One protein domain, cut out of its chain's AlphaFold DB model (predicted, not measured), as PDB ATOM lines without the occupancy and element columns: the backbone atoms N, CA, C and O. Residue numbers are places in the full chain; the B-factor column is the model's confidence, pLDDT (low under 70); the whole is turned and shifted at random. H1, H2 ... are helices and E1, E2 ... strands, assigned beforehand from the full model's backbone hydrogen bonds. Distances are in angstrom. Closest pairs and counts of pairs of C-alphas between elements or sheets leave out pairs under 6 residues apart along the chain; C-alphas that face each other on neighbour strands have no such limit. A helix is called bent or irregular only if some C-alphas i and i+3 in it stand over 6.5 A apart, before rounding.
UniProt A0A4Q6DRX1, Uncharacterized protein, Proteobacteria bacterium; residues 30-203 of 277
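AT A GLANCE: This is residues 30 to 203 of the 277 residues of an uncharacterized protein of Proteobacteria bacterium (UniProt A0A4Q6DRX1). A twisted slab of three strands, E3, E4 and E5, has the arm H1b of a long bent helix running slantwise over it, while the other arm, H1a, reaches outward at one end. H2, H3 and H4 gather towards the other end, H3 over E3, and the small hairpin E1 and E2 sits beside H2. The printed part has 174 residues, with four named helices and five named strands in the order H1 H2 H3 E1 E2 E3 E4 E5 H4; the class is mixed, helices and strands. Both sheets are antiparallel, in the orders E3 E4 E5 and E1 E2. The whole is compact, with a radius of gyration of the C-alphas of 18.0 A and spans of 58 by 39 by 29 A.

HOW THE PARTS SIT: E3, residues 142 to 154, E4, residues 157 to 168, and E5, residues 186 to 192, form a meander, each strand the antiparallel neighbour of the one before. N 147 and O 163 are 2.9 A apart between E3 and E4, and N 162 and O 188 are 2.9 A apart between E4 and E5, both within hydrogen-bond range. H1, residues 30 to 60, was assigned as one helix by its hydrogen bonds but is bent, C-alphas 43 and 46 being 6.6 A apart; its arms H1a, residues 30 to 43, and H1b, residues 46 to 60, stand at a shallow tilt of 31 degrees. H1b is on the sheet at a height of 8.5 A. H3, residues 73 to 84, is on the sheet over E3 at a height of 7.9 A; the closest C-alphas, of Ala 79 and Arg 151, are 5.8 A apart. H2, residues 62 to 71, and H4, residues 195 to 203, touch at Ser 66 and Gly 197, C-alphas 4.5 A apart, at a shallow tilt of 2 degrees, the same way. H3 touches H4 with residues 73 to 77 alone, about perpendicular at 89 degrees; the closest C-alphas, of Ala 73 and Leu 201, are 5.0 A apart. In the hairpin of E1, residues 102 to 104, and E2, residues 111 to 114, N 103 and O 113 are 2.8 A apart; the closest C-alphas of H2 and E1, of Thr 68 and Tyr 104, are 5.4 A apart. Every O i to N i+4 pair is within hydrogen-bond range in H1a, H1b, H2 and H4, and 7 of 8 are in H3.

IN THESE COORDINATES: H1a begins at C-alpha 30, (-28.563, 10.835, 25.924), and is 20.1 A long; H1b is 20.3 A. E3 and E4 are 35.0 A each, E3 beginning at C-alpha 142, (-10.714, 12.704, 45.139), and E5 is 19.3 A. H4 ends at C-alpha 203, (17.345, 24.561, 62.563).

THE WHOLE: The C-alphas of Asp 30 and Gln 203 are the two farthest apart, 60.3 A, and the printed part has no cut. The links H3 to E1, E2 to E3 and E4 to E5 are long. The mean pLDDT of the printed part is 75.9, with 52 residues under 70, among them residues 77 to 98 and 192 to 203.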
ATOM      1  N   ASP A  30     -29.615   9.816  25.840       82.06
ATOM      2  CA  ASP A  30     -28.563  10.835  25.924       82.06
ATOM      3  C   ASP A  30     -28.905  11.920  26.954       82.06
ATOM      4  O   ASP A  30     -28.079  12.277  27.800       82.06
ATOM      5  N   TYR A  31     -30.156  12.390  26.961       83.50
ATOM      6  CA  TYR A  31     -30.637  13.350  27.951       83.50
ATOM      7  C   TYR A  31     -30.558  12.804  29.385       83.50
ATOM      8  O   TYR A  31     -30.100  13.504  30.291       83.50
ATOM      9  N   GLN A  32     -30.967  11.552  29.611       81.62
ATOM     10  CA  GLN A  32     -30.899  10.918  30.932       81.62
ATOM     11  C   GLN A  32     -29.454  10.716  31.397       81.62
ATOM     12  O   GLN A  32     -29.158  10.911  32.579       81.62
ATOM     13  N   ILE A  33     -28.540  10.380  30.485       81.81
ATOM     14  CA  ILE A  33     -27.105  10.280  30.771       81.81
ATOM     15  C   ILE A  33     -26.562  11.641  31.219       81.81
ATOM     16  O   ILE A  33     -25.925  11.727  32.271       81.81
ATOM     17  N   GLU A  34     -26.844  12.712  30.476       81.56
ATOM     18  CA  GLU A  34     -26.401  14.067  30.821       81.56
ATOM     19  C   GLU A  34     -26.999  14.558  32.144       81.56
ATOM     20  O   GLU A  34     -26.290  15.106  32.995       81.56
ATOM     21  N   ARG A  35     -28.288  14.297  32.374       82.62
ATOM     22  CA  ARG A  35     -28.946  14.606  33.644       82.62
ATOM     23  C   ARG A  35     -28.291  13.861  34.807       82.62
ATOM     24  O   ARG A  35     -27.929  14.484  35.802       82.62
ATOM     25  N   THR A  36     -28.058  12.559  34.655       81.19
ATOM     26  CA  THR A  36     -27.410  11.727  35.679       81.19
ATOM     27  C   THR A  36     -25.990  12.214  35.977       81.19
ATOM     28  O   THR A  36     -25.582  12.261  37.138       81.19
ATOM     29  N   LYS A  37     -25.227  12.622  34.954       79.94
ATOM     30  CA  LYS A  37     -23.890  13.209  35.131       79.94
ATOM     31  C   LYS A  37     -23.945  14.504  35.945       79.94
ATOM     32  O   LYS A  37     -23.159  14.657  36.880       79.94
ATOM     33  N   LYS A  38     -24.874  15.413  35.623       80.81
ATOM     34  CA  LYS A  38     -25.057  16.678  36.357       80.81
ATOM     35  C   LYS A  38     -25.477  16.442  37.805       80.81
ATOM     36  O   LYS A  38     -24.867  17.001  38.708       80.81
ATOM     37  N   GLU A  39     -26.450  15.565  38.038       82.94
ATOM     38  CA  GLU A  39     -26.904  15.223  39.390       82.94
ATOM     39  C   GLU A  39     -25.780  14.605  40.233       82.94
ATOM     40  O   GLU A  39     -25.628  14.938  41.408       82.94
ATOM     41  N   ARG A  40     -24.938  13.748  39.638       78.81
ATOM     42  CA  ARG A  40     -23.745  13.214  40.315       78.81
ATOM     43  C   ARG A  40     -22.730  14.307  40.644       78.81
ATOM     44  O   ARG A  40     -22.155  14.268  41.727       78.81
ATOM     45  N   ALA A  41     -22.510  15.269  39.747       79.94
ATOM     46  CA  ALA A  41     -21.591  16.377  40.001       79.94
ATOM     47  C   ALA A  41     -22.078  17.251  41.166       79.94
ATOM     48  O   ALA A  41     -21.305  17.520  42.084       79.94
ATOM     49  N   GLU A  42     -23.362  17.617  41.186       83.94
ATOM     50  CA  GLU A  42     -23.950  18.413  42.273       83.94
ATOM     51  C   GLU A  42     -23.911  17.698  43.630       83.94
ATOM     52  O   GLU A  42     -23.714  18.340  44.655       83.94
ATOM     53  N   ARG A  43     -24.013  16.364  43.659       81.38
ATOM     54  CA  ARG A  43     -23.877  15.592  44.909       81.38
ATOM     55  C   ARG A  43     -22.457  15.576  45.470       81.38
ATOM     56  O   ARG A  43     -22.286  15.453  46.677       81.38
ATOM     57  N   VAL A  44     -21.449  15.684  44.609       84.00
ATOM     58  CA  VAL A  44     -20.037  15.563  44.994       84.00
ATOM     59  C   VAL A  44     -19.412  16.903  45.379       84.00
ATOM     60  O   VAL A  44     -18.519  16.938  46.225       84.00
ATOM     61  N   LYS A  45     -19.872  18.021  44.804       88.31
ATOM     62  CA  LYS A  45     -19.350  19.356  45.145       88.31
ATOM     63  C   LYS A  45     -19.337  19.636  46.658       88.31
ATOM     64  O   LYS A  45     -18.298  20.086  47.143       88.31
ATOM     65  N   PRO A  46     -20.402  19.334  47.434       88.38
ATOM     66  CA  PRO A  46     -20.387  19.512  48.884       88.38
ATOM     67  C   PRO A  46     -19.296  18.690  49.573       88.38
ATOM     68  O   PRO A  46     -18.615  19.207  50.449       88.38
ATOM     69  N   ALA A  47     -19.079  17.444  49.148       85.56
ATOM     70  CA  ALA A  47     -18.050  16.572  49.710       85.56
ATOM     71  C   ALA A  47     -16.632  17.125  49.493       85.56
ATOM     72  O   ALA A  47     -15.840  17.192  50.434       85.56
ATOM     73  N   ILE A  48     -16.334  17.593  48.275       90.25
ATOM     74  CA  ILE A  48     -15.060  18.264  47.968       90.25
ATOM     75  C   ILE A  48     -14.904  19.526  48.818       90.25
ATOM     76  O   ILE A  48     -13.831  19.768  49.370       90.25
ATOM     77  N   LYS A  49     -15.977  20.312  48.954       90.50
ATOM     78  CA  LYS A  49     -15.980  21.547  49.740       90.50
ATOM     79  C   LYS A  49     -15.697  21.290  51.222       90.50
ATOM     80  O   LYS A  49     -14.855  21.982  51.778       90.50
ATOM     81  N   VAL A  50     -16.316  20.278  51.830       90.06
ATOM     82  CA  VAL A  50     -16.081  19.912  53.240       90.06
ATOM     83  C   VAL A  50     -14.610  19.579  53.480       90.06
ATOM     84  O   VAL A  50     -13.990  20.119  54.396       90.06
ATOM     85  N   PHE A  51     -14.016  18.730  52.640       89.75
ATOM     86  CA  PHE A  51     -12.614  18.354  52.819       89.75
ATOM     87  C   PHE A  51     -11.657  19.523  52.532       89.75
ATOM     88  O   PHE A  51     -10.681  19.729  53.255       89.75
ATOM     89  N   LYS A  52     -11.968  20.348  51.523       91.94
ATOM     90  CA  LYS A  52     -11.268  21.615  51.265       91.94
ATOM     91  C   LYS A  52     -11.289  22.520  52.497       91.94
ATOM     92  O   LYS A  52     -10.245  23.043  52.873       91.94
ATOM     93  N   GLU A  53     -12.449  22.713  53.118       91.62
ATOM     94  CA  GLU A  53     -12.606  23.558  54.307       91.62
ATOM     95  C   GLU A  53     -11.771  23.047  55.483       91.62
ATOM     96  O   GLU A  53     -11.109  23.851  56.134       91.62
ATOM     97  N   GLN A  54     -11.708  21.730  55.696       91.12
ATOM     98  CA  GLN A  54     -10.844  21.118  56.716       91.12
ATOM     99  C   GLN A  54      -9.350  21.372  56.459       91.12
ATOM    100  O   GLN A  54      -8.595  21.708  57.374       91.12
ATOM    101  N   LEU A  55      -8.894  21.235  55.210       92.12
ATOM    102  CA  LEU A  55      -7.505  21.542  54.866       92.12
ATOM    103  C   LEU A  55      -7.199  23.035  55.052       92.12
ATOM    104  O   LEU A  55      -6.170  23.390  55.629       92.12
ATOM    105  N   VAL A  56      -8.103  23.909  54.607       93.12
ATOM    106  CA  VAL A  56      -7.969  25.361  54.773       93.12
ATOM    107  C   VAL A  56      -7.963  25.742  56.249       93.12
ATOM    108  O   VAL A  56      -7.152  26.582  56.634       93.12
ATOM    109  N   SER A  57      -8.795  25.128  57.094       91.81
ATOM    110  CA  SER A  57      -8.818  25.429  58.529       91.81
ATOM    111  C   SER A  57      -7.500  25.061  59.207       91.81
ATOM    112  O   SER A  57      -6.997  25.839  60.013       91.81
ATOM    113  N   LEU A  58      -6.882  23.935  58.830       90.25
ATOM    114  CA  LEU A  58      -5.576  23.526  59.359       90.25
ATOM    115  C   LEU A  58      -4.441  24.453  58.908       90.25
ATOM    116  O   LEU A  58      -3.609  24.841  59.722       90.25
ATOM    117  N   VAL A  59      -4.428  24.865  57.637       90.44
ATOM    118  CA  VAL A  59      -3.434  25.832  57.127       90.44
ATOM    119  C   VAL A  59      -3.661  27.239  57.699       90.44
ATOM    120  O   VAL A  59      -2.716  28.003  57.907       90.44
ATOM    121  N   SER A  60      -4.910  27.582  58.017       87.31
ATOM    122  CA  SER A  60      -5.273  28.845  58.669       87.31
ATOM    123  C   SER A  60      -4.979  28.849  60.169       87.31
ATOM    124  O   SER A  60      -4.807  29.926  60.747       87.31
ATOM    125  N   SER A  61      -4.900  27.679  60.805       85.38
ATOM    126  CA  SER A  61      -4.574  27.551  62.223       85.38
ATOM    127  C   SER A  61      -3.083  27.816  62.457       85.38
ATOM    128  O   SER A  61      -2.234  27.121  61.897       85.38
ATOM    129  N   PRO A  62      -2.716  28.798  63.306       79.31
ATOM    130  CA  PRO A  62      -1.328  29.045  63.695       79.31
ATOM    131  C   PRO A  62      -0.592  27.794  64.190       79.31
ATOM    132  O   PRO A  62       0.555  27.561  63.804       79.31
ATOM    133  N   ARG A  63      -1.253  26.982  65.025       80.69
ATOM    134  CA  ARG A  63      -0.644  25.820  65.681       80.69
ATOM    135  C   ARG A  63      -0.430  24.669  64.699       80.69
ATOM    136  O   ARG A  63       0.675  24.136  64.623       80.69
ATOM    137  N   ALA A  64      -1.453  24.323  63.917       84.88
ATOM    138  CA  ALA A  64      -1.345  23.273  62.900       84.88
ATOM    139  C   ALA A  64      -0.384  23.670  61.764       84.88
ATOM    140  O   ALA A  64       0.399  22.839  61.287       84.88
ATOM    141  N   TRP A  65      -0.368  24.947  61.367       86.75
ATOM    142  CA  TRP A  65       0.548  25.422  60.332       86.75
ATOM    143  C   TRP A  65       2.008  25.427  60.782       86.75
ATOM    144  O   TRP A  65       2.862  24.952  60.039       86.75
ATOM    145  N   SER A  66       2.308  25.875  62.006       79.06
ATOM    146  CA  SER A  66       3.673  25.812  62.557       79.06
ATOM    147  C   SER A  66       4.212  24.376  62.565       79.06
ATOM    148  O   SER A  66       5.335  24.128  62.121       79.06
ATOM    149  N   LYS A  67       3.380  23.400  62.946       82.56
ATOM    150  CA  LYS A  67       3.725  21.972  62.861       82.56
ATOM    151  C   LYS A  67       3.945  21.509  61.430       82.56
ATOM    152  O   LYS A  67       4.910  20.799  61.151       82.56
ATOM    153  N   THR A  68       3.069  21.924  60.523       87.12
ATOM    154  CA  THR A  68       3.193  21.628  59.095       87.12
ATOM    155  C   THR A  68       4.509  22.167  58.536       87.12
ATOM    156  O   THR A  68       5.216  21.428  57.854       87.12
ATOM    157  N   GLN A  69       4.905  23.390  58.885       82.69
ATOM    158  CA  GLN A  69       6.202  23.949  58.506       82.69
ATOM    159  C   GLN A  69       7.365  23.133  59.081       82.69
ATOM    160  O   GLN A  69       8.224  22.690  58.325       82.69
ATOM    161  N   ALA A  70       7.360  22.864  60.391       77.88
ATOM    162  CA  ALA A  70       8.432  22.130  61.062       77.88
ATOM    163  C   ALA A  70       8.618  20.708  60.500       77.88
ATOM    164  O   ALA A  70       9.735  20.264  60.242       77.88
ATOM    165  N   ARG A  71       7.519  19.988  60.249       81.38
ATOM    166  CA  ARG A  71       7.554  18.611  59.728       81.38
ATOM    167  C   ARG A  71       7.810  18.531  58.221       81.38
ATOM    168  O   ARG A  71       8.233  17.483  57.743       81.38
ATOM    169  N   ASN A  72       7.591  19.617  57.477       82.44
ATOM    170  CA  ASN A  72       7.962  19.737  56.062       82.44
ATOM    171  C   ASN A  72       9.161  20.679  55.869       82.44
ATOM    172  O   ASN A  72       9.301  21.275  54.800       82.44
ATOM    173  N   ALA A  73      10.033  20.834  56.870       74.06
ATOM    174  CA  ALA A  73      11.041  21.892  56.861       74.06
ATOM    175  C   ALA A  73      11.958  21.855  55.627       74.06
ATOM    176  O   ALA A  73      12.313  22.894  55.084       74.06
ATOM    177  N   SER A  74      12.262  20.669  55.093       73.62
ATOM    178  CA  SER A  74      13.058  20.538  53.866       73.62
ATOM    179  C   SER A  74      12.378  21.104  52.608       73.62
ATOM    180  O   SER A  74      13.082  21.498  51.679       73.62
ATOM    181  N   ALA A  75      11.044  21.155  52.552       76.88
ATOM    182  CA  ALA A  75      10.293  21.775  51.458       76.88
ATOM    183  C   ALA A  75      10.343  23.307  51.565       76.88
ATOM    184  O   ALA A  75      10.680  23.994  50.601       76.88
ATOM    185  N   PHE A  76      10.095  23.833  52.765       76.94
ATOM    186  CA  PHE A  76      10.155  25.269  53.049       76.94
ATOM    187  C   PHE A  76      11.569  25.841  52.871       76.94
ATOM    188  O   PHE A  76      11.735  26.922  52.313       76.94
ATOM    189  N   ALA A  77      12.591  25.072  53.247       69.75
ATOM    190  CA  ALA A  77      14.000  25.412  53.086       69.75
ATOM    191  C   ALA A  77      14.399  25.646  51.628       69.75
ATOM    192  O   ALA A  77      15.166  26.548  51.296       69.75
ATOM    193  N   ARG A  78      13.900  24.783  50.738       69.88
ATOM    194  CA  ARG A  78      14.170  24.883  49.303       69.88
ATOM    195  C   ARG A  78      13.476  26.095  48.699       69.88
ATOM    196  O   ARG A  78      14.093  26.793  47.900       69.88
ATOM    197  N   ALA A  79      12.237  26.362  49.115       67.44
ATOM    198  CA  ALA A  79      11.494  27.537  48.672       67.44
ATOM    199  C   ALA A  79      12.173  28.851  49.098       67.44
ATOM    200  O   ALA A  79      12.220  29.791  48.312       67.44
ATOM    201  N   GLU A  80      12.765  28.901  50.296       64.06
ATOM    202  CA  GLU A  80      13.554  30.052  50.756       64.06
ATOM    203  C   GLU A  80      14.815  30.283  49.909       64.06
ATOM    204  O   GLU A  80      15.079  31.398  49.464       64.06
ATOM    205  N   ARG A  81      15.595  29.233  49.619       58.12
ATOM    206  CA  ARG A  81      16.795  29.380  48.772       58.12
ATOM    207  C   ARG A  81      16.454  29.887  47.371       58.12
ATOM    208  O   ARG A  81      17.212  30.677  46.817       58.12
ATOM    209  N   ALA A  82      15.311  29.467  46.825       56.69
ATOM    210  CA  ALA A  82      14.829  29.941  45.532       56.69
ATOM    211  C   ALA A  82      14.455  31.439  45.555       56.69
ATOM    212  O   ALA A  82      14.717  32.149  44.580       56.69
ATOM    213  N   SER A  83      13.900  31.950  46.660       50.72
ATOM    214  CA  SER A  83      13.535  33.368  46.781       50.72
ATOM    215  C   SER A  83      14.721  34.297  47.072       50.72
ATOM    216  O   SER A  83      14.738  35.420  46.571       50.72
ATOM    217  N   VAL A  84      15.764  33.838  47.776       47.94
ATOM    218  CA  VAL A  84      16.994  34.628  48.024       47.94
ATOM    219  C   VAL A  84      17.809  34.862  46.746       47.94
ATOM    220  O   VAL A  84      18.459  35.895  46.596       47.94
ATOM    221  N   SER A  85      17.727  33.961  45.769       48.03
ATOM    222  CA  SER A  85      18.385  34.156  44.474       48.03
ATOM    223  C   SER A  85      17.756  35.259  43.598       48.03
ATOM    224  O   SER A  85      18.335  35.647  42.585       48.03
ATOM    225  N   VAL A  86      16.647  35.884  44.016       44.84
ATOM    226  CA  VAL A  86      15.981  37.006  43.314       44.84
ATOM    227  C   VAL A  86      16.665  38.365  43.593       44.84
ATOM    228  O   VAL A  86      16.032  39.403  43.744       44.84
ATOM    229  N   GLY A  87      17.997  38.355  43.640       44.44
ATOM    230  CA  GLY A  87      18.880  39.520  43.483       44.44
ATOM    231  C   GLY A  87      19.966  39.299  42.420       44.44
ATOM    232  O   GLY A  87      20.633  40.242  42.008       44.44
ATOM    233  N   SER A  88      20.119  38.065  41.928       39.16
ATOM    234  CA  SER A  88      21.056  37.698  40.873       39.16
ATOM    235  C   SER A  88      20.335  36.777  39.898       39.16
ATOM    236  O   SER A  88      20.147  35.597  40.168       39.16
ATOM    237  N   ARG A  89      19.840  37.380  38.809       41.56
ATOM    238  CA  ARG A  89      19.263  36.782  37.590       41.56
ATOM    239  C   ARG A  89      19.182  35.242  37.608       41.56
ATOM    240  O   ARG A  89      19.999  34.557  36.999       41.56
ATOM    241  N   VAL A  90      18.160  34.699  38.272       43.66
ATOM    242  CA  VAL A  90      17.817  33.278  38.154       43.66
ATOM    243  C   VAL A  90      17.182  33.082  36.789       43.66
ATOM    244  O   VAL A  90      16.053  33.500  36.540       43.66
ATOM    245  N   THR A  91      17.922  32.452  35.890       35.12
ATOM    246  CA  THR A  91      17.375  31.809  34.701       35.12
ATOM    247  C   THR A  91      16.502  30.644  35.166       35.12
ATOM    248  O   THR A  91      16.981  29.561  35.498       35.12
ATOM    249  N   THR A  92      15.195  30.884  35.262       39.25
ATOM    250  CA  THR A  92      14.192  29.890  35.651       39.25
ATOM    251  C   THR A  92      14.048  28.824  34.566       39.25
ATOM    252  O   THR A  92      13.152  28.890  33.727       39.25
ATOM    253  N   ASN A  93      14.893  27.798  34.600       37.88
ATOM    254  CA  ASN A  93      14.540  26.511  34.014       37.88
ATOM    255  C   ASN A  93      13.571  25.808  34.975       37.88
ATOM    256  O   ASN A  93      13.991  25.060  35.847       37.88
ATOM    257  N   ASN A  94      12.281  26.137  34.849       40.94
ATOM    258  CA  ASN A  94      11.090  25.305  35.093       40.94
ATOM    259  C   ASN A  94      11.208  24.081  36.032       40.94
ATOM    260  O   ASN A  94      10.747  22.989  35.710       40.94
ATOM    261  N   GLN A  95      11.740  24.267  37.233       42.34
ATOM    262  CA  GLN A  95      11.529  23.368  38.363       42.34
ATOM    263  C   GLN A  95      11.263  24.210  39.609       42.34
ATOM    264  O   GLN A  95      11.967  24.116  40.611       42.34
ATOM    265  N   ASN A  96      10.212  25.034  39.559       45.06
ATOM    266  CA  ASN A  96       9.499  25.374  40.786       45.06
ATOM    267  C   ASN A  96       9.021  24.037  41.353       45.06
ATOM    268  O   ASN A  96       8.072  23.444  40.843       45.06
ATOM    269  N   GLN A  97       9.793  23.493  42.296       52.34
ATOM    270  CA  GLN A  97       9.531  22.212  42.927       52.34
ATOM    271  C   GLN A  97       8.206  22.330  43.672       52.34
ATOM    272  O   GLN A  97       8.179  22.763  44.821       52.34
ATOM    273  N   ASP A  98       7.129  21.936  42.992       61.47
ATOM    274  CA  ASP A  98       5.785  21.690  43.508       61.47
ATOM    275  C   ASP A  98       5.869  20.582  44.572       61.47
ATOM    276  O   ASP A  98       5.551  19.412  44.346       61.47
ATOM    277  N   THR A  99       6.456  20.925  45.719       77.12
ATOM    278  CA  THR A  99       6.790  19.973  46.769       77.12
ATOM    279  C   THR A  99       5.528  19.754  47.573       77.12
ATOM    280  O   THR A  99       5.067  20.646  48.287       77.12
ATOM    281  N   ALA A 100       4.949  18.568  47.408       86.56
ATOM    282  CA  ALA A 100       3.755  18.159  48.121       86.56
ATOM    283  C   ALA A 100       3.982  18.257  49.640       86.56
ATOM    284  O   ALA A 100       4.931  17.681  50.171       86.56
ATOM    285  N   LEU A 101       3.109  18.989  50.329       90.62
ATOM    286  CA  LEU A 101       3.150  19.184  51.772       90.62
ATOM    287  C   LEU A 101       2.264  18.161  52.479       90.62
ATOM    288  O   LEU A 101       1.088  17.997  52.154       90.62
ATOM    289  N   ASN A 102       2.804  17.524  53.508       91.94
ATOM    290  CA  ASN A 102       1.994  16.792  54.474       91.94
ATOM    291  C   ASN A 102       1.334  17.789  55.434       91.94
ATOM    292  O   ASN A 102       2.020  18.638  55.992       91.94
ATOM    293  N   ILE A 103       0.024  17.692  55.637       92.12
ATOM    294  CA  ILE A 103      -0.750  18.573  56.513       92.12
ATOM    295  C   ILE A 103      -0.971  17.879  57.855       92.12
ATOM    296  O   ILE A 103      -1.403  16.724  57.906       92.12
ATOM    297  N   TYR A 104      -0.675  18.590  58.940       89.75
ATOM    298  CA  TYR A 104      -0.725  18.072  60.307       89.75
ATOM    299  C   TYR A 104      -1.846  18.735  61.108       89.75
ATOM    300  O   TYR A 104      -2.193  19.891  60.865       89.75
ATOM    301  N   GLY A 105      -2.414  17.978  62.048       88.75
ATOM    302  CA  GLY A 105      -3.415  18.473  62.987       88.75
ATOM    303  C   GLY A 105      -2.833  19.415  64.045       88.75
ATOM    304  O   GLY A 105      -1.622  19.626  64.139       88.75
ATOM    305  N   GLU A 106      -3.713  19.976  64.874       81.44
ATOM    306  CA  GLU A 106      -3.301  20.783  66.030       81.44
ATOM    307  C   GLU A 106      -2.728  19.947  67.180       81.44
ATOM    308  O   GLU A 106      -2.006  20.495  68.014       81.44
ATOM    309  N   ASP A 107      -2.969  18.636  67.187       81.94
ATOM    310  CA  ASP A 107      -2.448  17.682  68.172       81.94
ATOM    311  C   ASP A 107      -1.021  17.220  67.812       81.94
ATOM    312  O   ASP A 107      -0.576  17.351  66.671       81.94
ATOM    313  N   ASP A 108      -0.217  16.783  68.789       56.38
ATOM    314  CA  ASP A 108       1.249  16.628  68.633       56.38
ATOM    315  C   ASP A 108       1.713  15.460  67.745       56.38
ATOM    316  O   ASP A 108       2.883  15.417  67.356       56.38
ATOM    317  N   THR A 109       0.819  14.548  67.358       62.91
ATOM    318  CA  THR A 109       1.210  13.295  66.685       62.91
ATOM    319  C   THR A 109       0.435  12.956  65.412       62.91
ATOM    320  O   THR A 109       0.849  12.051  64.688       62.91
ATOM    321  N   SER A 110      -0.653  13.653  65.075       78.25
ATOM    322  CA  SER A 110      -1.532  13.214  63.986       78.25
ATOM    323  C   SER A 110      -1.209  13.885  62.643       78.25
ATOM    324  O   SER A 110      -1.497  15.058  62.389       78.25
ATOM    325  N   LEU A 111      -0.633  13.099  61.728       87.06
ATOM    326  CA  LEU A 111      -0.673  13.394  60.297       87.06
ATOM    327  C   LEU A 111      -2.143  13.430  59.861       87.06
ATOM    328  O   LEU A 111      -2.812  12.394  59.790       87.06
ATOM    329  N   PHE A 112      -2.651  14.621  59.551       89.12
ATOM    330  CA  PHE A 112      -4.025  14.769  59.093       89.12
ATOM    331  C   PHE A 112      -4.158  14.282  57.652       89.12
ATOM    332  O   PHE A 112      -5.044  13.484  57.345       89.12
ATOM    333  N   TYR A 113      -3.248  14.699  56.774       90.00
ATOM    334  CA  TYR A 113      -3.329  14.406  55.350       90.00
ATOM    335  C   TYR A 113      -1.945  14.392  54.696       90.00
ATOM    336  O   TYR A 113      -1.157  15.311  54.897       90.00
ATOM    337  N   SER A 114      -1.643  13.369  53.891       89.56
ATOM    338  CA  SER A 114      -0.410  13.329  53.102       89.56
ATOM    339  C   SER A 114      -0.701  13.670  51.647       89.56
ATOM    340  O   SER A 114      -1.362  12.913  50.953       89.56
ATOM    341  N   SER A 115      -0.180  14.802  51.171       87.38
ATOM    342  CA  SER A 115      -0.286  15.206  49.759       87.38
ATOM    343  C   SER A 115       0.594  14.349  48.831       87.38
ATOM    344  O   SER A 115       0.359  14.280  47.624       87.38
ATOM    345  N   ALA A 116       1.628  13.707  49.390       81.31
ATOM    346  CA  ALA A 116       2.565  12.860  48.656       81.31
ATOM    347  C   ALA A 116       2.063  11.417  48.477       81.31
ATOM    348  O   ALA A 116       2.449  10.759  47.513       81.31
ATOM    349  N   ASP A 117       1.211  10.934  49.383       82.94
ATOM    350  CA  ASP A 117       0.644   9.592  49.315       82.94
ATOM    351  C   ASP A 117      -0.454   9.526  48.234       82.94
ATOM    352  O   ASP A 117      -1.483  10.196  48.353       82.94
ATOM    353  N   PRO A 118      -0.282   8.725  47.165       76.12
ATOM    354  CA  PRO A 118      -1.285   8.615  46.112       76.12
ATOM    355  C   PRO A 118      -2.581   7.947  46.586       76.12
ATOM    356  O   PRO A 118      -3.614   8.093  45.924       76.12
ATOM    357  N   THR A 119      -2.532   7.226  47.708       76.31
ATOM    358  CA  THR A 119      -3.684   6.564  48.321       76.31
ATOM    359  C   THR A 119      -4.436   7.467  49.295       76.31
ATOM    360  O   THR A 119      -5.612   7.217  49.572       76.31
ATOM    361  N   ALA A 120      -3.809   8.559  49.748       80.75
ATOM    362  CA  ALA A 120      -4.469   9.564  50.560       80.75
ATOM    363  C   ALA A 120      -5.503  10.323  49.720       80.75
ATOM    364  O   ALA A 120      -5.225  10.853  48.643       80.75
ATOM    365  N   GLY A 121      -6.724  10.373  50.233       87.12
ATOM    366  CA  GLY A 121      -7.849  10.986  49.552       87.12
ATOM    367  C   GLY A 121      -9.090  10.977  50.425       87.12
ATOM    368  O   GLY A 121      -9.026  10.711  51.631       87.12
ATOM    369  N   PHE A 122     -10.216  11.278  49.802       87.69
ATOM    370  CA  PHE A 122     -11.511  11.310  50.455       87.69
ATOM    371  C   PHE A 122     -12.598  10.709  49.569       87.69
ATOM    372  O   PHE A 122     -12.493  10.681  48.338       87.69
ATOM    373  N   ASP A 123     -13.626  10.192  50.231       85.75
ATOM    374  CA  ASP A 123     -14.763   9.548  49.596       85.75
ATOM    375  C   ASP A 123     -15.756  10.571  49.011       85.75
ATOM    376  O   ASP A 123     -15.606  11.791  49.122       85.75
ATOM    377  N   MET A 124     -16.829  10.062  48.406       82.50
ATOM    378  CA  MET A 124     -17.921  10.874  47.848       82.50
ATOM    379  C   MET A 124     -18.709  11.667  48.906       82.50
ATOM    380  O   MET A 124     -19.582  12.446  48.533       82.50
ATOM    381  N   ASN A 125     -18.418  11.482  50.198       82.50
ATOM    382  CA  ASN A 125     -19.034  12.179  51.325       82.50
ATOM    383  C   ASN A 125     -18.078  13.184  51.994       82.50
ATOM    384  O   ASN A 125     -18.453  13.805  52.986       82.50
ATOM    385  N   GLY A 126     -16.848  13.340  51.490       81.69
ATOM    386  CA  GLY A 126     -15.850  14.249  52.058       81.69
ATOM    387  C   GLY A 126     -15.130  13.671  53.276       81.69
ATOM    388  O   GLY A 126     -14.452  14.405  53.993       81.69
ATOM    389  N   LYS A 127     -15.269  12.367  53.538       85.44
ATOM    390  CA  LYS A 127     -14.570  11.682  54.628       85.44
ATOM    391  C   LYS A 127     -13.216  11.190  54.145       85.44
ATOM    392  O   LYS A 127     -13.106  10.611  53.066       85.44
ATOM    393  N   LYS A 128     -12.187  11.382  54.973       85.62
ATOM    394  CA  LYS A 128     -10.845  10.855  54.719       85.62
ATOM    395  C   LYS A 128     -10.901   9.336  54.554       85.62
ATOM    396  O   LYS A 128     -11.523   8.636  55.353       85.62
ATOM    397  N   CYS A 129     -10.195   8.837  53.554       83.62
ATOM    398  CA  CYS A 129     -10.036   7.411  53.354       83.62
ATOM    399  C   CYS A 129      -9.101   6.761  54.377       83.62
ATOM    400  O   CYS A 129      -8.099   7.345  54.794       83.62
ATOM    401  N   VAL A 130      -9.416   5.522  54.756       73.44
ATOM    402  CA  VAL A 130      -8.577   4.693  55.629       73.44
ATOM    403  C   VAL A 130      -7.611   3.887  54.751       73.44
ATOM    404  O   VAL A 130      -8.034   3.227  53.809       73.44
ATOM    405  N   VAL A 131      -6.311   3.975  55.043       59.12
ATOM    406  CA  VAL A 131      -5.167   3.722  54.133       59.12
ATOM    407  C   VAL A 131      -4.887   2.240  53.792       59.12
ATOM    408  O   VAL A 131      -3.776   1.884  53.425       59.12
ATOM    409  N   ASN A 132      -5.874   1.348  53.859       56.19
ATOM    410  CA  ASN A 132      -5.690  -0.074  53.524       56.19
ATOM    411  C   ASN A 132      -6.228  -0.415  52.129       56.19
ATOM    412  O   ASN A 132      -6.970  -1.382  51.970       56.19
ATOM    413  N   LEU A 133      -5.907   0.392  51.114       51.34
ATOM    414  CA  LEU A 133      -6.480   0.215  49.781       51.34
ATOM    415  C   LEU A 133      -5.420  -0.226  48.770       51.34
ATOM    416  O   LEU A 133      -4.495   0.502  48.417       51.34
ATOM    417  N   THR A 134      -5.593  -1.466  48.309       53.34
ATOM    418  CA  THR A 134      -4.982  -2.029  47.102       53.34
ATOM    419  C   THR A 134      -5.296  -1.153  45.884       53.34
ATOM    420  O   THR A 134      -6.295  -0.443  45.876       53.34
ATOM    421  N   SER A 135      -4.458  -1.227  44.848       55.34
ATOM    422  CA  SER A 135      -4.308  -0.323  43.687       55.34
ATOM    423  C   SER A 135      -5.549   0.139  42.893       55.34
ATOM    424  O   SER A 135      -5.385   0.921  41.959       55.34
ATOM    425  N   ASP A 136      -6.765  -0.291  43.224       60.19
ATOM    426  CA  ASP A 136      -8.013   0.173  42.607       60.19
ATOM    427  C   ASP A 136      -8.760   1.101  43.582       60.19
ATOM    428  O   ASP A 136      -9.673   0.712  44.312       60.19
ATOM    429  N   ASN A 137      -8.295   2.351  43.666       62.66
ATOM    430  CA  ASN A 137      -8.688   3.310  44.705       62.66
ATOM    431  C   ASN A 137     -10.039   4.000  44.405       62.66
ATOM    432  O   ASN A 137     -10.198   5.210  44.573       62.66
ATOM    433  N   SER A 138     -11.031   3.239  43.927       69.31
ATOM    434  CA  SER A 138     -12.357   3.751  43.545       69.31
ATOM    435  C   SER A 138     -13.144   4.331  44.724       69.31
ATOM    436  O   SER A 138     -14.075   5.107  44.518       69.31
ATOM    437  N   GLN A 139     -12.779   3.962  45.954       77.06
ATOM    438  CA  GLN A 139     -13.374   4.484  47.187       77.06
ATOM    439  C   GLN A 139     -12.871   5.889  47.547       77.06
ATOM    440  O   GLN A 139     -13.558   6.605  48.272       77.06
ATOM    441  N   CYS A 140     -11.724   6.303  46.997       82.69
ATOM    442  CA  CYS A 140     -11.063   7.581  47.279       82.69
ATOM    443  C   CYS A 140     -10.839   8.356  45.985       82.69
ATOM    444  O   CYS A 140      -9.697   8.588  45.567       82.69
ATOM    445  N   PRO A 141     -11.929   8.707  45.288       83.31
ATOM    446  CA  PRO A 141     -11.833   9.215  43.934       83.31
ATOM    447  C   PRO A 141     -11.285  10.650  43.878       83.31
ATOM    448  O   PRO A 141     -10.866  11.095  42.808       83.31
ATOM    449  N   PHE A 142     -11.230  11.347  45.017       87.62
ATOM    450  CA  PHE A 142     -10.714  12.704  45.139       87.62
ATOM    451  C   PHE A 142      -9.516  12.767  46.080       87.62
ATOM    452  O   PHE A 142      -9.493  12.131  47.134       87.62
ATOM    453  N   ARG A 143      -8.549  13.613  45.735       89.25
ATOM    454  CA  ARG A 143      -7.464  14.012  46.627       89.25
ATOM    455  C   ARG A 143      -7.071  15.460  46.371       89.25
ATOM    456  O   ARG A 143      -7.297  15.988  45.289       89.25
ATOM    457  N   TYR A 144      -6.415  16.082  47.336       91.12
ATOM    458  CA  TYR A 144      -5.799  17.394  47.166       91.12
ATOM    459  C   TYR A 144      -4.279  17.274  47.070       91.12
ATOM    460  O   TYR A 144      -3.632  16.796  47.994       91.12
ATOM    461  N   ARG A 145      -3.663  17.753  45.997       91.44
ATOM    462  CA  ARG A 145      -2.241  18.087  46.057       91.44
ATOM    463  C   ARG A 145      -2.121  19.456  46.721       91.44
ATOM    464  O   ARG A 145      -2.498  20.463  46.133       91.44
ATOM    465  N   VAL A 146      -1.645  19.469  47.959       92.81
ATOM    466  CA  VAL A 146      -1.237  20.687  48.666       92.81
ATOM    467  C   VAL A 146       0.264  20.858  48.497       92.81
ATOM    468  O   VAL A 146       0.998  19.899  48.741       92.81
ATOM    469  N   SER A 147       0.718  22.030  48.079       91.38
ATOM    470  CA  SER A 147       2.130  22.316  47.826       91.38
ATOM    471  C   SER A 147       2.501  23.754  48.172       91.38
ATOM    472  O   SER A 147       1.650  24.645  48.221       91.38
ATOM    473  N   LEU A 148       3.787  23.977  48.446       88.12
ATOM    474  CA  LEU A 148       4.335  25.315  48.636       88.12
ATOM    475  C   LEU A 148       4.753  25.879  47.279       88.12
ATOM    476  O   LEU A 148       5.669  25.358  46.649       88.12
ATOM    477  N   GLU A 149       4.084  26.937  46.838       83.81
ATOM    478  CA  GLU A 149       4.363  27.577  45.553       83.81
ATOM    479  C   GLU A 149       5.461  28.630  45.667       83.81
ATOM    480  O   GLU A 149       6.339  28.715  44.814       83.81
ATOM    481  N   ASN A 150       5.414  29.435  46.727       79.88
ATOM    482  CA  ASN A 150       6.414  30.460  46.981       79.88
ATOM    483  C   ASN A 150       6.506  30.756  48.478       79.88
ATOM    484  O   ASN A 150       5.543  30.566  49.221       79.88
ATOM    485  N   ARG A 151       7.655  31.273  48.905       79.19
ATOM    486  CA  ARG A 151       7.877  31.816  50.239       79.19
ATOM    487  C   ARG A 151       8.730  33.073  50.143       79.19
ATOM    488  O   ARG A 151       9.833  33.038  49.600       79.19
ATOM    489  N   SER A 152       8.247  34.169  50.715       77.31
ATOM    490  CA  SER A 152       8.957  35.449  50.738       77.31
ATOM    491  C   SER A 152       8.921  36.094  52.121       77.31
ATOM    492  O   SER A 152       8.010  35.854  52.912       77.31
ATOM    493  N   PHE A 153       9.928  36.912  52.423       71.81
ATOM    494  CA  PHE A 153       9.971  37.723  53.637       71.81
ATOM    495  C   PHE A 153       9.680  39.180  53.276       71.81
ATOM    496  O   PHE A 153      10.457  39.813  52.562       71.81
ATOM    497  N   VAL A 154       8.549  39.707  53.736       71.81
ATOM    498  CA  VAL A 154       8.066  41.052  53.397       71.81
ATOM    499  C   VAL A 154       7.669  41.762  54.685       71.81
ATOM    500  O   VAL A 154       6.901  41.226  55.481       71.81
ATOM    501  N   ASN A 155       8.189  42.973  54.902       73.81
ATOM    502  CA  ASN A 155       7.863  43.817  56.061       73.81
ATOM    503  C   ASN A 155       8.015  43.103  57.419       73.81
ATOM    504  O   ASN A 155       7.146  43.204  58.285       73.81
ATOM    505  N   GLY A 156       9.100  42.344  57.598       66.56
ATOM    506  CA  GLY A 156       9.369  41.642  58.857       66.56
ATOM    507  C   GLY A 156       8.557  40.356  59.059       66.56
ATOM    508  O   GLY A 156       8.572  39.802  60.154       66.56
ATOM    509  N   ARG A 157       7.822  39.884  58.045       69.00
ATOM    510  CA  ARG A 157       6.964  38.696  58.139       69.00
ATOM    511  C   ARG A 157       7.222  37.735  56.995       69.00
ATOM    512  O   ARG A 157       7.447  38.150  55.860       69.00
ATOM    513  N   TRP A 158       7.118  36.444  57.288       75.62
ATOM    514  CA  TRP A 158       7.103  35.421  56.250       75.62
ATOM    515  C   TRP A 158       5.710  35.318  55.633       75.62
ATOM    516  O   TRP A 158       4.693  35.350  56.333       75.62
ATOM    517  N   ILE A 159       5.691  35.210  54.312       80.88
ATOM    518  CA  ILE A 159       4.516  35.036  53.472       80.88
ATOM    519  C   ILE A 159       4.716  33.737  52.696       80.88
ATOM    520  O   ILE A 159       5.581  33.660  51.824       80.88
ATOM    521  N   ASP A 160       3.916  32.724  53.015       86.19
ATOM    522  CA  ASP A 160       3.865  31.459  52.284       86.19
ATOM    523  C   ASP A 160       2.684  31.487  51.302       86.19
ATOM    524  O   ASP A 160       1.546  31.761  51.691       86.19
ATOM    525  N   LEU A 161       2.930  31.176  50.031       87.19
ATOM    526  CA  LEU A 161       1.885  30.909  49.045       87.19
ATOM    527  C   LEU A 161       1.689  29.400  48.938       87.19
ATOM    528  O   LEU A 161       2.569  28.679  48.469       87.19
ATOM    529  N   VAL A 162       0.531  28.925  49.388       90.62
ATOM    530  CA  VAL A 162       0.186  27.502  49.444       90.62
ATOM    531  C   VAL A 162      -0.841  27.202  48.364       90.62
ATOM    532  O   VAL A 162      -1.934  27.768  48.365       90.62
ATOM    533  N   ARG A 163      -0.509  26.300  47.447       92.06
ATOM    534  CA  ARG A 163      -1.397  25.866  46.374       92.06
ATOM    535  C   ARG A 163      -2.163  24.626  46.803       92.06
ATOM    536  O   ARG A 163      -1.584  23.651  47.272       92.06
ATOM    537  N   PHE A 164      -3.470  24.660  46.593       93.44
ATOM    538  CA  PHE A 164      -4.366  23.521  46.710       93.44
ATOM    539  C   PHE A 164      -4.818  23.153  45.308       93.44
ATOM    540  O   PHE A 164      -5.380  23.987  44.605       93.44
ATOM    541  N   GLN A 165      -4.585  21.913  44.896       92.12
ATOM    542  CA  GLN A 165      -5.019  21.410  43.602       92.12
ATOM    543  C   GLN A 165      -5.843  20.143  43.789       92.12
ATOM    544  O   GLN A 165      -5.347  19.153  44.324       92.12
ATOM    545  N   LEU A 166      -7.092  20.153  43.333       91.38
ATOM    546  CA  LEU A 166      -7.897  18.938  43.297       91.38
ATOM    547  C   LEU A 166      -7.311  17.987  42.247       91.38
ATOM    548  O   LEU A 166      -7.082  18.364  41.100       91.38
ATOM    549  N   VAL A 167      -7.078  16.743  42.638       88.19
ATOM    550  CA  VAL A 167      -6.623  15.662  41.769       88.19
ATOM    551  C   VAL A 167      -7.631  14.525  41.864       88.19
ATOM    552  O   VAL A 167      -8.128  14.188  42.939       88.19
ATOM    553  N   LEU A 168      -7.949  13.950  40.713       86.06
ATOM    554  CA  LEU A 168      -8.913  12.869  40.570       86.06
ATOM    555  C   LEU A 168      -8.148  11.548  40.418       86.06
ATOM    556  O   LEU A 168      -7.275  11.449  39.560       86.06
ATOM    557  N   ASN A 169      -8.446  10.558  41.262       75.56
ATOM    558  CA  ASN A 169      -7.686   9.300  41.340       75.56
ATOM    559  C   ASN A 169      -8.244   8.177  40.437       75.56
ATOM    560  O   ASN A 169      -7.502   7.265  40.089       75.56
ATOM    561  N   SER A 170      -9.522   8.221  40.037       67.19
ATOM    562  CA  SER A 170     -10.165   7.161  39.234       67.19
ATOM    563  C   SER A 170     -10.803   7.717  37.962       67.19
ATOM    564  O   SER A 170     -11.648   8.593  38.035       67.19
ATOM    565  N   SER A 171     -10.469   7.189  36.784       59.06
ATOM    566  CA  SER A 171     -11.092   7.620  35.519       59.06
ATOM    567  C   SER A 171     -12.470   6.997  35.262       59.06
ATOM    568  O   SER A 171     -13.215   7.479  34.407       59.06
ATOM    569  N   LYS A 172     -12.847   5.935  35.990       58.59
ATOM    570  CA  LYS A 172     -14.120   5.233  35.778       58.59
ATOM    571  C   LYS A 172     -15.210   5.838  36.665       58.59
ATOM    572  O   LYS A 172     -15.110   5.818  37.886       58.59
ATOM    573  N   ASN A 173     -16.283   6.325  36.038       61.66
ATOM    574  CA  ASN A 173     -17.527   6.789  36.677       61.66
ATOM    575  C   ASN A 173     -17.452   8.061  37.539       61.66
ATOM    576  O   ASN A 173     -18.423   8.363  38.243       61.66
ATOM    577  N   LEU A 174     -16.367   8.833  37.463       69.25
ATOM    578  CA  LEU A 174     -16.323  10.145  38.101       69.25
ATOM    579  C   LEU A 174     -17.353  11.104  37.474       69.25
ATOM    580  O   LEU A 174     -17.549  11.086  36.254       69.25
ATOM    581  N   PRO A 175     -18.010  11.962  38.276       68.62
ATOM    582  CA  PRO A 175     -18.799  13.051  37.728       68.62
ATOM    583  C   PRO A 175     -17.908  14.005  36.912       68.62
ATOM    584  O   PRO A 175     -16.711  14.105  37.193       68.62
ATOM    585  N   PRO A 176     -18.471  14.740  35.934       76.75
ATOM    586  CA  PRO A 176     -17.730  15.700  35.116       76.75
ATOM    587  C   PRO A 176     -17.370  16.948  35.935       76.75
ATOM    588  O   PRO A 176     -17.979  18.008  35.807       76.75
ATOM    589  N   ILE A 177     -16.391  16.813  36.823       81.62
ATOM    590  CA  ILE A 177     -15.841  17.905  37.618       81.62
ATOM    591  C   ILE A 177     -14.573  18.369  36.922       81.62
ATOM    592  O   ILE A 177     -13.692  17.561  36.639       81.62
ATOM    593  N   ASN A 178     -14.473  19.669  36.654       83.69
ATOM    594  CA  ASN A 178     -13.230  20.267  36.190       83.69
ATOM    595  C   ASN A 178     -12.339  20.559  37.412       83.69
ATOM    596  O   ASN A 178     -12.613  21.536  38.114       83.69
ATOM    597  N   PRO A 179     -11.288  19.761  37.687       83.44
ATOM    598  CA  PRO A 179     -10.433  19.968  38.855       83.44
ATOM    599  C   PRO A 179      -9.676  21.298  38.806       83.44
ATOM    600  O   PRO A 179      -9.322  21.839  39.849       83.44
ATOM    601  N   SER A 180      -9.468  21.855  37.612       84.06
ATOM    602  CA  SER A 180      -8.789  23.137  37.407       84.06
ATOM    603  C   SER A 180      -9.679  24.350  37.687       84.06
ATOM    604  O   SER A 180      -9.206  25.479  37.594       84.06
ATOM    605  N   ASN A 181     -10.965  24.153  37.999       85.12
ATOM    606  CA  ASN A 181     -11.845  25.251  38.387       85.12
ATOM    607  C   ASN A 181     -11.299  25.922  39.671       85.12
ATOM    608  O   ASN A 181     -10.983  25.198  40.623       85.12
ATOM    609  N   PRO A 182     -11.211  27.268  39.736       80.94
ATOM    610  CA  PRO A 182     -10.750  28.002  40.920       80.94
ATOM    611  C   PRO A 182     -11.547  27.705  42.199       80.94
ATOM    612  O   PRO A 182     -11.043  27.873  43.308       80.94
ATOM    613  N   GLU A 183     -12.785  27.225  42.068       85.25
ATOM    614  CA  GLU A 183     -13.566  26.723  43.198       85.25
ATOM    615  C   GLU A 183     -12.864  25.552  43.906       85.25
ATOM    616  O   GLU A 183     -12.887  25.465  45.137       85.25
ATOM    617  N   PHE A 184     -12.194  24.678  43.154       85.81
ATOM    618  CA  PHE A 184     -11.550  23.478  43.681       85.81
ATOM    619  C   PHE A 184     -10.044  23.622  43.810       85.81
ATOM    620  O   PHE A 184      -9.503  23.103  44.780       85.81
ATOM    621  N   SER A 185      -9.387  24.336  42.898       87.75
ATOM    622  CA  SER A 185      -7.936  24.532  42.900       87.75
ATOM    623  C   SER A 185      -7.581  26.009  43.030       87.75
ATOM    624  O   SER A 185      -7.916  26.804  42.161       87.75
ATOM    625  N   PHE A 186      -6.902  26.396  44.105       89.75
ATOM    626  CA  PHE A 186      -6.669  27.797  44.458       89.75
ATOM    627  C   PHE A 186      -5.354  27.968  45.219       89.75
ATOM    628  O   PHE A 186      -4.767  27.005  45.709       89.75
ATOM    629  N   ILE A 187      -4.900  29.215  45.323       88.69
ATOM    630  CA  ILE A 187      -3.714  29.590  46.093       88.69
ATOM    631  C   ILE A 187      -4.178  30.353  47.329       88.69
ATOM    632  O   ILE A 187      -4.993  31.271  47.236       88.69
ATOM    633  N   MET A 188      -3.650  29.974  48.484       89.94
ATOM    634  CA  MET A 188      -3.852  30.657  49.750       89.94
ATOM    635  C   MET A 188      -2.571  31.384  50.145       89.94
ATOM    636  O   MET A 188      -1.487  30.805  50.118       89.94
ATOM    637  N   ASN A 189      -2.703  32.644  50.553       86.12
ATOM    638  CA  ASN A 189      -1.617  33.382  51.180       86.12
ATOM    639  C   ASN A 189      -1.675  33.173  52.696       86.12
ATOM    640  O   ASN A 189      -2.699  33.449  53.328       86.12
ATOM    641  N   ARG A 190      -0.561  32.728  53.276       83.06
ATOM    642  CA  ARG A 190      -0.374  32.664  54.715       83.06
ATOM    643  C   ARG A 190       0.747  33.597  55.155       83.06
ATOM    644  O   ARG A 190       1.924  33.289  55.005       83.06
ATOM    645  N   SER A 191       0.366  34.713  55.772       73.38
ATOM    646  CA  SER A 191       1.295  35.556  56.522       73.38
ATOM    647  C   SER A 191       1.403  35.044  57.954       73.38
ATOM    648  O   SER A 191       0.384  34.814  58.610       73.38
ATOM    649  N   TYR A 192       2.629  34.863  58.436       68.38
ATOM    650  CA  TYR A 192       2.882  34.469  59.815       68.38
ATOM    651  C   TYR A 192       3.844  35.442  60.493       68.38
ATOM    652  O   TYR A 192       4.831  35.883  59.903       68.38
ATOM    653  N   SER A 193       3.525  35.775  61.742       54.94
ATOM    654  CA  SER A 193       4.309  36.661  62.605       54.94
ATOM    655  C   SER A 193       4.900  35.942  63.821       54.94
ATOM    656  O   SER A 193       5.335  36.611  64.745       54.94
ATOM    657  N   GLY A 194       4.859  34.605  63.866       54.12
ATOM    658  CA  GLY A 194       5.359  33.822  64.998       54.12
ATOM    659  C   GLY A 194       6.689  33.121  64.711       54.12
ATOM    660  O   GLY A 194       6.955  32.663  63.598       54.12
ATOM    661  N   GLU A 195       7.503  33.020  65.753       55.22
ATOM    662  CA  GLU A 195       8.904  32.588  65.711       55.22
ATOM    663  C   GLU A 195       9.059  31.067  65.538       55.22
ATOM    664  O   GLU A 195       9.897  30.611  64.762       55.22
ATOM    665  N   ALA A 196       8.177  30.266  66.146       55.62
ATOM    666  CA  ALA A 196       8.345  28.811  66.275       55.62
ATOM    667  C   ALA A 196       8.472  28.044  64.941       55.62
ATOM    668  O   ALA A 196       9.274  27.119  64.815       55.62
ATOM    669  N   GLY A 197       7.690  28.414  63.918       58.31
ATOM    670  CA  GLY A 197       7.757  27.758  62.603       58.31
ATOM    671  C   GLY A 197       9.025  28.111  61.821       58.31
ATOM    672  O   GLY A 197       9.593  27.266  61.129       58.31
ATOM    673  N   VAL A 198       9.501  29.352  61.966       61.50
ATOM    674  CA  VAL A 198      10.711  29.853  61.300       61.50
ATOM    675  C   VAL A 198      11.963  29.338  62.003       61.50
ATOM    676  O   VAL A 198      12.920  28.963  61.334       61.50
ATOM    677  N   GLN A 199      11.934  29.242  63.330       63.94
ATOM    678  CA  GLN A 199      12.996  28.654  64.135       63.94
ATOM    679  C   GLN A 199      13.213  27.181  63.776       63.94
ATOM    680  O   GLN A 199      14.321  26.805  63.396       63.94
ATOM    681  N   ALA A 200      12.153  26.363  63.799       56.44
ATOM    682  CA  ALA A 200      12.240  24.949  63.430       56.44
ATOM    683  C   ALA A 200      12.730  24.759  61.983       56.44
ATOM    684  O   ALA A 200      13.531  23.867  61.694       56.44
ATOM    685  N   LEU A 201      12.289  25.630  61.068       56.50
ATOM    686  CA  LEU A 201      12.771  25.655  59.689       56.50
ATOM    687  C   LEU A 201      14.266  25.988  59.605       56.50
ATOM    688  O   LEU A 201      15.014  25.332  58.878       56.50
ATOM    689  N   CYS A 202      14.702  26.997  60.350       60.44
ATOM    690  CA  CYS A 202      16.087  27.432  60.364       60.44
ATOM    691  C   CYS A 202      17.011  26.331  60.890       60.44
ATOM    692  O   CYS A 202      17.992  25.973  60.243       60.44
ATOM    693  N   GLN A 203      16.622  25.694  61.993       60.66
ATOM    694  CA  GLN A 203      17.345  24.561  62.563       60.66
ATOM    695  C   GLN A 203      17.429  23.385  61.578       60.66
ATOM    696  O   GLN A 203      18.496  22.803  61.391       60.66
TER     697      GLN A 203